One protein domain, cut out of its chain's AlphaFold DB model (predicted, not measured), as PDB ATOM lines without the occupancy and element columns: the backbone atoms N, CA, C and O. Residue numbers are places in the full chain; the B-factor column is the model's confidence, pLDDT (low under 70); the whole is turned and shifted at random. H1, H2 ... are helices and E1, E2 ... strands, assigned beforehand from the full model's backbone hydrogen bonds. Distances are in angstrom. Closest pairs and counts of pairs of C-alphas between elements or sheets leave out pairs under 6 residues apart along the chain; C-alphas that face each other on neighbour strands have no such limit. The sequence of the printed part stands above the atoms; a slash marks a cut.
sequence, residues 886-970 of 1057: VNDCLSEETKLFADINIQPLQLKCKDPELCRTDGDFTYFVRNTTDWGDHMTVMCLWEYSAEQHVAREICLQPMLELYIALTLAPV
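Overview. This is residues 886 to 970 of the 1057 residues of an uncharacterized protein of Phytophthora kernoviae (UniProt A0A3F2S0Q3). A long, twisted three-stranded sheet, E2 to E4, makes the core, with its two turns at opposite ends of the longest axis. A small pair of strands, E1 and E5, sits beside the first half of E2, with H3 next to E5, while H1 and H2 lie to one side, H2 farthest out. The 85 printed residues hold, in order, H1 H2 E1 E2 E3 E4 H3 E5, class mixed; the sheet order is E2 - E3 - E4, antiparallel. The whole is compact, with a radius of gyration of the C-alphas of 12.9 A and spans of 37 by 29 by 18 A.

Arrangement. E2, residues 921 to 931, and E3, residues 935 to 944, form a hairpin, with N 922 and O 943 2.8 A apart. E2 bends by 63 degrees at residue 927. E3 and E4, residues 949 to 954, form another hairpin, with N 942 and O 951 2.8 A apart; the three strands are a meander, each the antiparallel neighbour of the one before. E1, residues 907 to 909, comes closest to E2 at the C-alphas of Leu 907 and Tyr 923, 4.7 A apart. E1 and E5, residues 967 to 969, are antiparallel at 145 degrees, with N 908 and O 968 2.8 A apart. H3, residues 960 to 966, only grazes the larger sheet, its closest C-alphas to E3 being Glu 960 and Thr 936, 6.9 A. H1, residues 886 to 889, also only grazes that sheet, with Val 886 and Trp 941 its closest C-alphas to E3, 6.6 A. H2, residues 892 to 901, is not on it; H1 and H2 are close but not clearly touching, with the C-alphas of Asp 888 and Thr 894 closest at 6.8 A. Every O i to N i+4 pair is within hydrogen-bond range in H2 and H3; H1 is too short for one.

Along the chain. H1 begins at C-alpha 886 (-69.875, -107.210, 19.920), and E5 ends at C-alpha 969 (-73.701, -113.437, 35.519). From first to last C-alpha, E3 measures 28.1 A, E2 26.9 A, E4 16.7 A and H2 14.1 A.

Size, cuts and confidence. The C-alphas farthest apart are those of Asp 933 and Glu 946, 39.0 A. The printed part has no cut, and its one long link is E1 to E2, with 11 residues. Mean pLDDT of the printed part is 89.4, and no printed residue is under 70.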
ATOM      1  N   VAL A 886     -69.761-106.020  19.052       82.50
ATOM      2  CA  VAL A 886     -69.875-107.210  19.920       82.50
ATOM      3  C   VAL A 886     -68.706-108.180  19.721       82.50
ATOM      4  O   VAL A 886     -68.392-108.943  20.627       82.50
ATOM      5  N   ASN A 887     -68.031-108.148  18.565       83.56
ATOM      6  CA  ASN A 887     -66.910-109.048  18.280       83.56
ATOM      7  C   ASN A 887     -65.765-108.887  19.288       83.56
ATOM      8  O   ASN A 887     -65.139-109.881  19.650       83.56
ATOM      9  N   ASP A 888     -65.546-107.671  19.794       83.06
ATOM     10  CA  ASP A 888     -64.593-107.416  20.877       83.06
ATOM     11  C   ASP A 888     -64.979-108.203  22.137       83.06
ATOM     12  O   ASP A 888     -64.155-108.925  22.693       83.06
ATOM     13  N   CYS A 889     -66.256-108.150  22.535       87.69
ATOM     14  CA  CYS A 889     -66.796-108.905  23.673       87.69
ATOM     15  C   CYS A 889     -66.685-110.428  23.503       87.69
ATOM     16  O   CYS A 889     -66.589-111.151  24.493       87.69
ATOM     17  N   LEU A 890     -66.711-110.919  22.261       89.19
ATOM     18  CA  LEU A 890     -66.609-112.342  21.928       89.19
ATOM     19  C   LEU A 890     -65.157-112.819  21.758       89.19
ATOM     20  O   LEU A 890     -64.930-114.011  21.543       89.19
ATOM     21  N   SER A 891     -64.176-111.917  21.827       89.25
ATOM     22  CA  SER A 891     -62.770-112.262  21.636       89.25
ATOM     23  C   SER A 891     -62.212-113.082  22.807       89.25
ATOM     24  O   SER A 891     -62.529-112.853  23.977       89.25
ATOM     25  N   GLU A 892     -61.313-114.024  22.501       90.69
ATOM     26  CA  GLU A 892     -60.594-114.792  23.531       90.69
ATOM     27  C   GLU A 892     -59.722-113.886  24.417       90.69
ATOM     28  O   GLU A 892     -59.522-114.176  25.596       90.69
ATOM     29  N   GLU A 893     -59.239-112.761  23.879       87.50
ATOM     30  CA  GLU A 893     -58.473-111.766  24.635       87.50
ATOM     31  C   GLU A 893     -59.337-111.093  25.706       87.50
ATOM     32  O   GLU A 893     -58.940-111.040  26.869       87.50
ATOM     33  N   THR A 894     -60.543-110.639  25.353       89.19
ATOM     34  CA  THR A 894     -61.481-110.039  26.311       89.19
ATOM     35  C   THR A 894     -61.927-111.041  27.365       89.19
ATOM     36  O   THR A 894     -61.953-110.697  28.546       89.19
ATOM     37  N   LYS A 895     -62.197-112.292  26.978       91.06
ATOM     38  CA  LYS A 895     -62.522-113.360  27.930       91.06
ATOM     39  C   LYS A 895     -61.385-113.604  28.926       91.06
ATOM     40  O   LYS A 895     -61.629-113.707  30.126       91.06
ATOM     41  N   LEU A 896     -60.142-113.641  28.441       89.19
ATOM     42  CA  LEU A 896     -58.959-113.767  29.288       89.19
ATOM     43  C   LEU A 896     -58.803-112.559  30.222       89.19
ATOM     44  O   LEU A 896     -58.536-112.736  31.407       89.19
ATOM     45  N   PHE A 897     -58.978-111.334  29.720       89.38
ATOM     46  CA  PHE A 897     -58.876-110.133  30.548       89.38
ATOM     47  C   PHE A 897     -59.969-110.054  31.610       89.38
ATOM     48  O   PHE A 897     -59.664-109.646  32.729       89.38
ATOM     49  N   ALA A 898     -61.199-110.451  31.292       91.06
ATOM     50  CA  ALA A 898     -62.297-110.498  32.249       91.06
ATOM     51  C   ALA A 898     -62.016-111.500  33.379       91.06
ATOM     52  O   ALA A 898     -62.106-111.136  34.551       91.06
ATOM     53  N   ASP A 899     -61.559-112.716  33.050       90.69
ATOM     54  CA  ASP A 899     -61.217-113.721  34.065       90.69
ATOM     55  C   ASP A 899     -60.023-113.292  34.933       90.69
ATOM     56  O   ASP A 899     -60.083-113.385  36.162       90.69
ATOM     57  N   ILE A 900     -58.976-112.725  34.317       89.69
ATOM     58  CA  ILE A 900     -57.821-112.152  35.027       89.69
ATOM     59  C   ILE A 900     -58.256-111.003  35.948       89.69
ATOM     60  O   ILE A 900     -57.752-110.891  37.061       89.69
ATOM     61  N   ASN A 901     -59.198-110.154  35.530       90.56
ATOM     62  CA  ASN A 901     -59.726-109.076  36.372       90.56
ATOM     63  C   ASN A 901     -60.760-109.550  37.399       90.56
ATOM     64  O   ASN A 901     -61.167-108.749  38.239       90.56
ATOM     65  N   ILE A 902     -61.152-110.828  37.361       93.31
ATOM     66  CA  ILE A 902     -62.176-111.409  38.234       93.31
ATOM     67  C   ILE A 902     -63.512-110.666  38.072       93.31
ATOM     68  O   ILE A 902     -64.197-110.325  39.031       93.31
ATOM     69  N   GLN A 903     -63.873-110.391  36.821       94.88
ATOM     70  CA  GLN A 903     -65.119-109.725  36.468       94.88
ATOM     71  C   GLN A 903     -65.951-110.626  35.570       94.88
ATOM     72  O   GLN A 903     -65.434-111.094  34.553       94.88
ATOM     73  N   PRO A 904     -67.237-110.831  35.882       96.75
ATOM     74  CA  PRO A 904     -68.140-111.492  34.959       96.75
ATOM     75  C   PRO A 904     -68.288-110.700  33.662       96.75
ATOM     76  O   PRO A 904     -68.506-109.489  33.686       96.75
ATOM     77  N   LEU A 905     -68.176-111.393  32.536       96.00
ATOM     78  CA  LEU A 905     -68.320-110.860  31.187       96.00
ATOM     79  C   LEU A 905     -69.700-111.192  30.612       96.00
ATOM     80  O   LEU A 905     -70.320-110.346  29.968       96.00
ATOM     81  N   GLN A 906     -70.171-112.422  30.825       95.81
ATOM     82  CA  GLN A 906     -71.398-112.943  30.234       95.81
ATOM     83  C   GLN A 906     -72.560-112.864  31.217       95.81
ATOM     84  O   GLN A 906     -72.508-113.409  32.322       95.81
ATOM     85  N   LEU A 907     -73.652-112.240  30.782       96.56
ATOM     86  CA  LEU A 907     -74.853-112.048  31.586       96.56
ATOM     87  C   LEU A 907     -76.065-112.757  30.966       96.56
ATOM     88  O   LEU A 907     -76.200-112.891  29.745       96.56
ATOM     89  N   LYS A 908     -76.994-113.174  31.825       95.25
ATOM     90  CA  LYS A 908     -78.306-113.724  31.481       95.25
ATOM     91  C   LYS A 908     -79.411-112.868  32.079       95.25
ATOM     92  O   LYS A 908     -79.306-112.371  33.200       95.25
ATOM     93  N   CYS A 909     -80.484-112.723  31.314       94.12
ATOM     94  CA  CYS A 909     -81.693-112.047  31.753       94.12
ATOM     95  C   CYS A 909     -82.478-112.915  32.742       94.12
ATOM     96  O   CYS A 909     -82.644-114.117  32.529       94.12
ATOM     97  N   LYS A 910     -82.993-112.288  33.799       92.44
ATOM     98  CA  LYS A 910     -83.933-112.871  34.765       92.44
ATOM     99  C   LYS A 910     -85.353-112.331  34.599       92.44
ATOM    100  O   LYS A 910     -86.297-113.011  34.993       92.44
ATOM    101  N   ASP A 911     -85.502-111.144  34.013       90.81
ATOM    102  CA  ASP A 911     -86.785-110.457  33.877       90.81
ATOM    103  C   ASP A 911     -87.303-110.471  32.419       90.81
ATOM    104  O   ASP A 911     -86.827-109.685  31.590       90.81
ATOM    105  N   PRO A 912     -88.300-111.322  32.090       88.88
ATOM    106  CA  PRO A 912     -88.862-111.415  30.742       88.88
ATOM    107  C   PRO A 912     -89.593-110.146  30.278       88.88
ATOM    108  O   PRO A 912     -89.897-110.028  29.090       88.88
ATOM    109  N   GLU A 913     -89.917-109.212  31.179       87.81
ATOM    110  CA  GLU A 913     -90.564-107.947  30.817       87.81
ATOM    111  C   GLU A 913     -89.567-106.932  30.242       87.81
ATOM    112  O   GLU A 913     -89.948-106.075  29.439       87.81
ATOM    113  N   LEU A 914     -88.289-107.034  30.622       86.38
ATOM    114  CA  LEU A 914     -87.241-106.071  30.267       86.38
ATOM    115  C   LEU A 914     -86.228-106.620  29.258       86.38
ATOM    116  O   LEU A 914     -85.690-105.856  28.452       86.38
ATOM    117  N   CYS A 915     -85.976-107.928  29.266       88.62
ATOM    118  CA  CYS A 915     -85.051-108.593  28.352       88.62
ATOM    119  C   CYS A 915     -85.516-110.022  28.014       88.62
ATOM    120  O   CYS A 915     -86.473-110.540  28.580       88.62
ATOM    121  N   ARG A 916     -84.877-110.662  27.028       88.75
ATOM    122  CA  ARG A 916     -85.229-112.024  26.607       88.75
ATOM    123  C   ARG A 916     -84.640-113.040  27.573       88.75
ATOM    124  O   ARG A 916     -83.427-113.090  27.768       88.75
ATOM    125  N   THR A 917     -85.508-113.863  28.144       86.94
ATOM    126  CA  THR A 917     -85.133-114.981  29.022       86.94
ATOM    127  C   THR A 917     -85.155-116.326  28.295       86.94
ATOM    128  O   THR A 917     -84.647-117.316  28.816       86.94
ATOM    129  N   ASP A 918     -85.736-116.375  27.096       77.50
ATOM    130  CA  ASP A 918     -85.853-117.550  26.247       77.50
ATOM    131  C   ASP A 918     -84.727-117.629  25.206       77.50
ATOM    132  O   ASP A 918     -84.268-116.619  24.680       77.50
ATOM    133  N   GLY A 919     -84.301-118.849  24.875       77.50
ATOM    134  CA  GLY A 919     -83.301-119.101  23.834       77.50
ATOM    135  C   GLY A 919     -81.850-118.996  24.309       77.50
ATOM    136  O   GLY A 919     -81.529-119.214  25.476       77.50
ATOM    137  N   ASP A 920     -80.953-118.707  23.371       87.81
ATOM    138  CA  ASP A 920     -79.498-118.728  23.547       87.81
ATOM    139  C   ASP A 920     -78.893-117.333  23.810       87.81
ATOM    140  O   ASP A 920     -77.670-117.170  23.851       87.81
ATOM    141  N   PHE A 921     -79.744-116.326  24.026       89.94
ATOM    142  CA  PHE A 921     -79.325-114.935  24.168       89.94
ATOM    143  C   PHE A 921     -78.400-114.724  25.372       89.94
ATOM    144  O   PHE A 921     -78.653-115.206  26.479       89.94
ATOM    145  N   THR A 922     -77.310-113.999  25.146       93.44
ATOM    146  CA  THR A 922     -76.308-113.614  26.143       93.44
ATOM    147  C   THR A 922     -76.116-112.109  26.085       93.44
ATOM    148  O   THR A 922     -76.160-111.511  25.007       93.44
ATOM    149  N   TYR A 923     -75.940-111.498  27.252       94.88
ATOM    150  CA  TYR A 923     -75.834-110.057  27.405       94.88
ATOM    151  C   TYR A 923     -74.418-109.659  27.820       94.88
ATOM    152  O   TYR A 923     -73.818-110.323  28.662       94.88
ATOM    153  N   PHE A 924     -73.906-108.565  27.257       94.44
ATOM    154  CA  PHE A 924     -72.600-107.991  27.607       94.44
ATOM    155  C   PHE A 924     -72.752-106.518  27.958       94.44
ATOM    156  O   PHE A 924     -73.457-105.797  27.248       94.44
ATOM    157  N   VAL A 925     -72.090-106.050  29.019       93.88
ATOM    158  CA  VAL A 925     -72.128-104.628  29.390       93.88
ATOM    159  C   VAL A 925     -71.336-103.821  28.379       93.88
ATOM    160  O   VAL A 925     -70.144-104.048  28.176       93.88
ATOM    161  N   ARG A 926     -72.006-102.849  27.762       89.38
ATOM    162  CA  ARG A 926     -71.366-101.896  26.866       89.38
ATOM    163  C   ARG A 926     -70.878-100.691  27.653       89.38
ATOM    164  O   ARG A 926     -69.685-100.449  27.718       89.38
ATOM    165  N   ASN A 927     -71.802 -99.947  28.256       89.06
ATOM    166  CA  ASN A 927     -71.496 -98.781  29.074       89.06
ATOM    167  C   ASN A 927     -72.613 -98.492  30.086       89.06
ATOM    168  O   ASN A 927     -73.742 -98.979  29.973       89.06
ATOM    169  N   THR A 928     -72.292 -97.648  31.060       89.94
ATOM    170  CA  THR A 928     -73.206 -97.174  32.100       89.94
ATOM    171  C   THR A 928     -73.186 -95.652  32.159       89.94
ATOM    172  O   THR A 928     -72.128 -95.039  32.015       89.94
ATOM    173  N   THR A 929     -74.343 -95.030  32.376       88.62
ATOM    174  CA  THR A 929     -74.454 -93.575  32.565       88.62
ATOM    175  C   THR A 929     -75.371 -93.244  33.733       88.62
ATOM    176  O   THR A 929     -76.472 -93.793  33.813       88.62
ATOM    177  N   ASP A 930     -74.950 -92.308  34.579       85.44
ATOM    178  CA  ASP A 930     -75.720 -91.858  35.741       85.44
ATOM    179  C   ASP A 930     -77.013 -91.136  35.332       85.44
ATOM    180  O   ASP A 930     -77.072 -90.421  34.324       85.44
ATOM    181  N   TRP A 931     -78.067 -91.309  36.130       83.69
ATOM    182  CA  TRP A 931     -79.392 -90.755  35.877       83.69
ATOM    183  C   TRP A 931     -80.120 -90.377  37.172       83.69
ATOM    184  O   TRP A 931     -80.657 -91.225  37.879       83.69
ATOM    185  N   GLY A 932     -80.253 -89.076  37.432       79.75
ATOM    186  CA  GLY A 932     -81.141 -88.584  38.488       79.75
ATOM    187  C   GLY A 932     -80.729 -89.005  39.901       79.75
ATOM    188  O   GLY A 932     -79.585 -88.809  40.291       79.75
ATOM    189  N   ASP A 933     -81.691 -89.544  40.654       82.88
ATOM    190  CA  ASP A 933     -81.567 -89.964  42.056       82.88
ATOM    191  C   ASP A 933     -80.845 -91.310  42.205       82.88
ATOM    192  O   ASP A 933     -81.466 -92.324  42.535       82.88
ATOM    193  N   HIS A 934     -79.546 -91.324  41.895       80.50
ATOM    194  CA  HIS A 934     -78.658 -92.489  42.035       80.50
ATOM    195  C   HIS A 934     -79.027 -93.690  41.144       80.50
ATOM    196  O   HIS A 934     -78.625 -94.826  41.392       80.50
ATOM    197  N   MET A 935     -79.795 -93.461  40.074       86.56
ATOM    198  CA  MET A 935     -80.123 -94.501  39.099       86.56
ATOM    199  C   MET A 935     -79.069 -94.550  37.999       86.56
ATOM    200  O   MET A 935     -78.410 -93.560  37.693       86.56
ATOM    201  N   THR A 936     -78.937 -95.707  37.364       90.56
ATOM    202  CA  THR A 936     -78.016 -95.941  36.254       90.56
ATOM    203  C   THR A 936     -78.793 -96.403  35.031       90.56
ATOM    204  O   THR A 936     -79.677 -97.255  35.115       90.56
ATOM    205  N   VAL A 937     -78.450 -95.850  33.870       91.38
ATOM    206  CA  VAL A 937     -78.817 -96.420  32.573       91.38
ATOM    207  C   VAL A 937     -77.676 -97.325  32.138       91.38
ATOM    208  O   VAL A 937     -76.571 -96.848  31.882       91.38
ATOM    209  N   MET A 938     -77.943 -98.627  32.066       93.75
ATOM    210  CA  MET A 938     -76.991 -99.624  31.581       93.75
ATOM    211  C   MET A 938     -77.368-100.040  30.160       93.75
ATOM    212  O   MET A 938     -78.475-100.535  29.924       93.75
ATOM    213  N   CYS A 939     -76.451 -99.833  29.217       92.25
ATOM    214  CA  CYS A 939     -76.591-100.322  27.853       92.25
ATOM    215  C   CYS A 939     -75.777-101.599  27.656       92.25
ATOM    216  O   CYS A 939     -74.666-101.744  28.167       92.25
ATOM    217  N   LEU A 940     -76.365-102.532  26.915       92.38
ATOM    218  CA  LEU A 940     -75.916-103.903  26.762       92.38
ATOM    219  C   LEU A 940     -75.921-104.293  25.285       92.38
ATOM    220  O   LEU A 940     -76.759-103.835  24.503       92.38
ATOM    221  N   TRP A 941     -75.038-105.215  24.933       91.12
ATOM    222  CA  TRP A 941     -75.174-106.012  23.723       91.12
ATOM    223  C   TRP A 941     -76.039-107.229  24.030       91.12
ATOM    224  O   TRP A 941     -75.691-108.007  24.908       91.12
ATOM    225  N   GLU A 942     -77.152-107.398  23.320       91.31
ATOM    226  CA  GLU A 942     -77.917-108.646  23.286       91.31
ATOM    227  C   GLU A 942     -77.436-109.470  22.089       91.31
ATOM    228  O   GLU A 942     -77.558-109.011  20.952       91.31
ATOM    229  N   TYR A 943     -76.906-110.669  22.332       90.69
ATOM    230  CA  TYR A 943     -76.290-111.523  21.313       90.69
ATOM    231  C   TYR A 943     -76.854-112.947  21.333       90.69
ATOM    232  O   TYR A 943     -76.955-113.544  22.401       90.69
ATOM    233  N   SER A 944     -77.174-113.504  20.162       89.06
ATOM    234  CA  SER A 944     -77.520-114.923  19.972       89.06
ATOM    235  C   SER A 944     -76.411-115.624  19.186       89.06
ATOM    236  O   SER A 944     -76.085-115.226  18.067       89.06
ATOM    237  N   ALA A 945     -75.849-116.683  19.769       85.50
ATOM    238  CA  ALA A 945     -74.809-117.510  19.168       85.50
ATOM    239  C   ALA A 945     -75.353-118.449  18.075       85.50
ATOM    240  O   ALA A 945     -74.664-118.733  17.103       85.50
ATOM    241  N   GLU A 946     -76.587-118.925  18.204       86.75
ATOM    242  CA  GLU A 946     -77.270-119.760  17.218       86.75
ATOM    243  C   GLU A 946     -77.648-118.936  15.986       86.75
ATOM    244  O   GLU A 946     -77.405-119.357  14.853       86.75
ATOM    245  N   GLN A 947     -78.201-117.738  16.196       82.75
ATOM    246  CA  GLN A 947     -78.674-116.871  15.113       82.75
ATOM    247  C   GLN A 947     -77.583-115.946  14.555       82.75
ATOM    248  O   GLN A 947     -77.785-115.386  13.484       82.75
ATOM    249  N   HIS A 948     -76.440-115.807  15.238       79.50
ATOM    250  CA  HIS A 948     -75.334-114.906  14.870       79.50
ATOM    251  C   HIS A 948     -75.758-113.429  14.728       79.50
ATOM    252  O   HIS A 948     -75.204-112.675  13.925       79.50
ATOM    253  N   VAL A 949     -76.734-113.004  15.534       81.06
ATOM    254  CA  VAL A 949     -77.253-111.629  15.550       81.06
ATOM    255  C   VAL A 949     -76.925-110.944  16.868       81.06
ATOM    256  O   VAL A 949     -77.116-111.524  17.940       81.06
ATOM    257  N   ALA A 950     -76.494-109.687  16.787       83.56
ATOM    258  CA  ALA A 950     -76.377-108.797  17.929       83.56
ATOM    259  C   ALA A 950     -77.208-107.527  17.750       83.56
ATOM    260  O   ALA A 950     -77.425-107.029  16.641       83.56
ATOM    261  N   ARG A 951     -77.677-106.975  18.869       85.31
ATOM    262  CA  ARG A 951     -78.270-105.638  18.913       85.31
ATOM    263  C   ARG A 951     -77.929-104.925  20.208       85.31
ATOM    264  O   ARG A 951     -77.765-105.546  21.252       85.31
ATOM    265  N   GLU A 952     -77.874-103.606  20.132       85.69
ATOM    266  CA  GLU A 952     -77.753-102.754  21.307       85.69
ATOM    267  C   GLU A 952     -79.125-102.582  21.970       85.69
ATOM    268  O   GLU A 952     -80.112-102.252  21.303       85.69
ATOM    269  N   ILE A 953     -79.176-102.767  23.285       88.56
ATOM    270  CA  ILE A 953     -80.329-102.418  24.114       88.56
ATOM    271  C   ILE A 953     -79.865-101.563  25.292       88.56
ATOM    272  O   ILE A 953     -78.756-101.732  25.781       88.56
ATOM    273  N   CYS A 954     -80.711-100.663  25.780       89.94
ATOM    274  CA  CYS A 954     -80.461 -99.956  27.034       89.94
ATOM    275  C   CYS A 954     -81.629-100.204  27.976       89.94
ATOM    276  O   CYS A 954     -82.787-100.044  27.575       89.94
ATOM    277  N   LEU A 955     -81.316-100.584  29.214       91.56
ATOM    278  CA  LEU A 955     -82.310-100.690  30.269       91.56
ATOM    279  C   LEU A 955     -82.888 -99.308  30.587       91.56
ATOM    280  O   LEU A 955     -82.291 -98.264  30.300       91.56
ATOM    281  N   GLN A 956     -84.076 -99.303  31.187       87.88
ATOM    282  CA  GLN A 956     -84.590 -98.081  31.793       87.88
ATOM    283  C   GLN A 956     -83.661 -97.668  32.949       87.88
ATOM    284  O   GLN A 956     -83.000 -98.533  33.523       87.88
ATOM    285  N   PRO A 957     -83.576 -96.371  33.289       88.81
ATOM    286  CA  PRO A 957     -82.883 -95.931  34.490       88.81
ATOM    287  C   PRO A 957     -83.356 -96.719  35.712       88.81
ATOM    288  O   PRO A 957     -84.541 -96.730  36.034       88.81
ATOM    289  N   MET A 958     -82.446 -97.411  36.381       89.69
ATOM    290  CA  MET A 958     -82.769 -98.277  37.511       89.69
ATOM    291  C   MET A 958     -81.696 -98.142  38.587       89.69
ATOM    292  O   MET A 958     -80.547 -97.828  38.284       89.69
ATOM    293  N   LEU A 959     -82.064 -98.366  39.849       90.06
ATOM    294  CA  LEU A 959     -81.066 -98.505  40.914       90.06
ATOM    295  C   LEU A 959     -80.236 -99.768  40.668       90.06
ATOM    296  O   LEU A 959     -80.737-100.739  40.098       90.06
ATOM    297  N   GLU A 960     -79.006 -99.766  41.164       90.94
ATOM    298  CA  GLU A 960     -78.067-100.893  41.109       90.94
ATOM    299  C   GLU A 960     -78.732-102.241  41.447       90.94
ATOM    300  O   GLU A 960     -78.695-103.181  40.654       90.94
ATOM    301  N   LEU A 961     -79.451-102.303  42.571       90.31
ATOM    302  CA  LEU A 961     -80.163-103.505  43.008       90.31
ATOM    303  C   LEU A 961     -81.173-104.021  41.968       90.31
ATOM    304  O   LEU A 961     -81.309-105.227  41.769       90.31
ATOM    305  N   TYR A 962     -81.886-103.125  41.286       91.31
ATOM    306  CA  TYR A 962     -82.854-103.519  40.262       91.31
ATOM    307  C   TYR A 962     -82.177-104.017  38.982       91.31
ATOM    308  O   TYR A 962     -82.723-104.891  38.307       91.31
ATOM    309  N   ILE A 963     -80.970-103.539  38.673       93.94
ATOM    310  CA  ILE A 963     -80.160-104.095  37.584       93.94
ATOM    311  C   ILE A 963     -79.748-105.534  37.929       93.94
ATOM    312  O   ILE A 963     -79.925-106.421  37.096       93.94
ATOM    313  N   ALA A 964     -79.315-105.801  39.168       93.31
ATOM    314  CA  ALA A 964     -78.978-107.153  39.644       93.31
ATOM    315  C   ALA A 964     -80.193-108.108  39.752       93.31
ATOM    316  O   ALA A 964     -80.058-109.336  39.696       93.31
ATOM    317  N   LEU A 965     -81.405-107.558  39.894       92.50
ATOM    318  CA  LEU A 965     -82.662-108.311  39.780       92.50
ATOM    319  C   LEU A 965     -83.011-108.640  38.322       92.50
ATOM    320  O   LEU A 965     -83.587-109.696  38.061       92.50
ATOM    321  N   THR A 966     -82.638-107.769  37.382       94.69
ATOM    322  CA  THR A 966     -82.943-107.903  35.948       94.69
ATOM    323  C   THR A 966     -81.954-108.825  35.232       94.69
ATOM    324  O   THR A 966     -82.350-109.628  34.387       94.69
ATOM    325  N   LEU A 967     -80.666-108.726  35.565       95.19
ATOM    326  CA  LEU A 967     -79.564-109.451  34.938       95.19
ATOM    327  C   LEU A 967     -78.696-110.120  35.996       95.19
ATOM    328  O   LEU A 967     -78.542-109.617  37.105       95.19
ATOM    329  N   ALA A 968     -78.087-111.243  35.636       95.38
ATOM    330  CA  ALA A 968     -77.050-111.857  36.448       95.38
ATOM    331  C   ALA A 968     -75.957-112.483  35.587       95.38
ATOM    332  O   ALA A 968     -76.243-112.895  34.463       95.38
ATOM    333  N   PRO A 969     -74.737-112.615  36.125       96.50
ATOM    334  CA  PRO A 969     -73.701-113.437  35.519       96.50
ATOM    335  C   PRO A 969     -74.163-114.856  35.199       96.50
ATOM    336  O   PRO A 969     -75.004-115.427  35.901       96.50
ATOM    337  N   VAL A 970     -73.561-115.449  34.170       94.62
ATOM    338  CA  VAL A 970     -73.607-116.902  33.972       94.62
ATOM    339  C   VAL A 970     -72.984-117.611  35.178       94.62
ATOM    340  O   VAL A 970     -72.032-117.113  35.780       94.62
TER     341      VAL A 970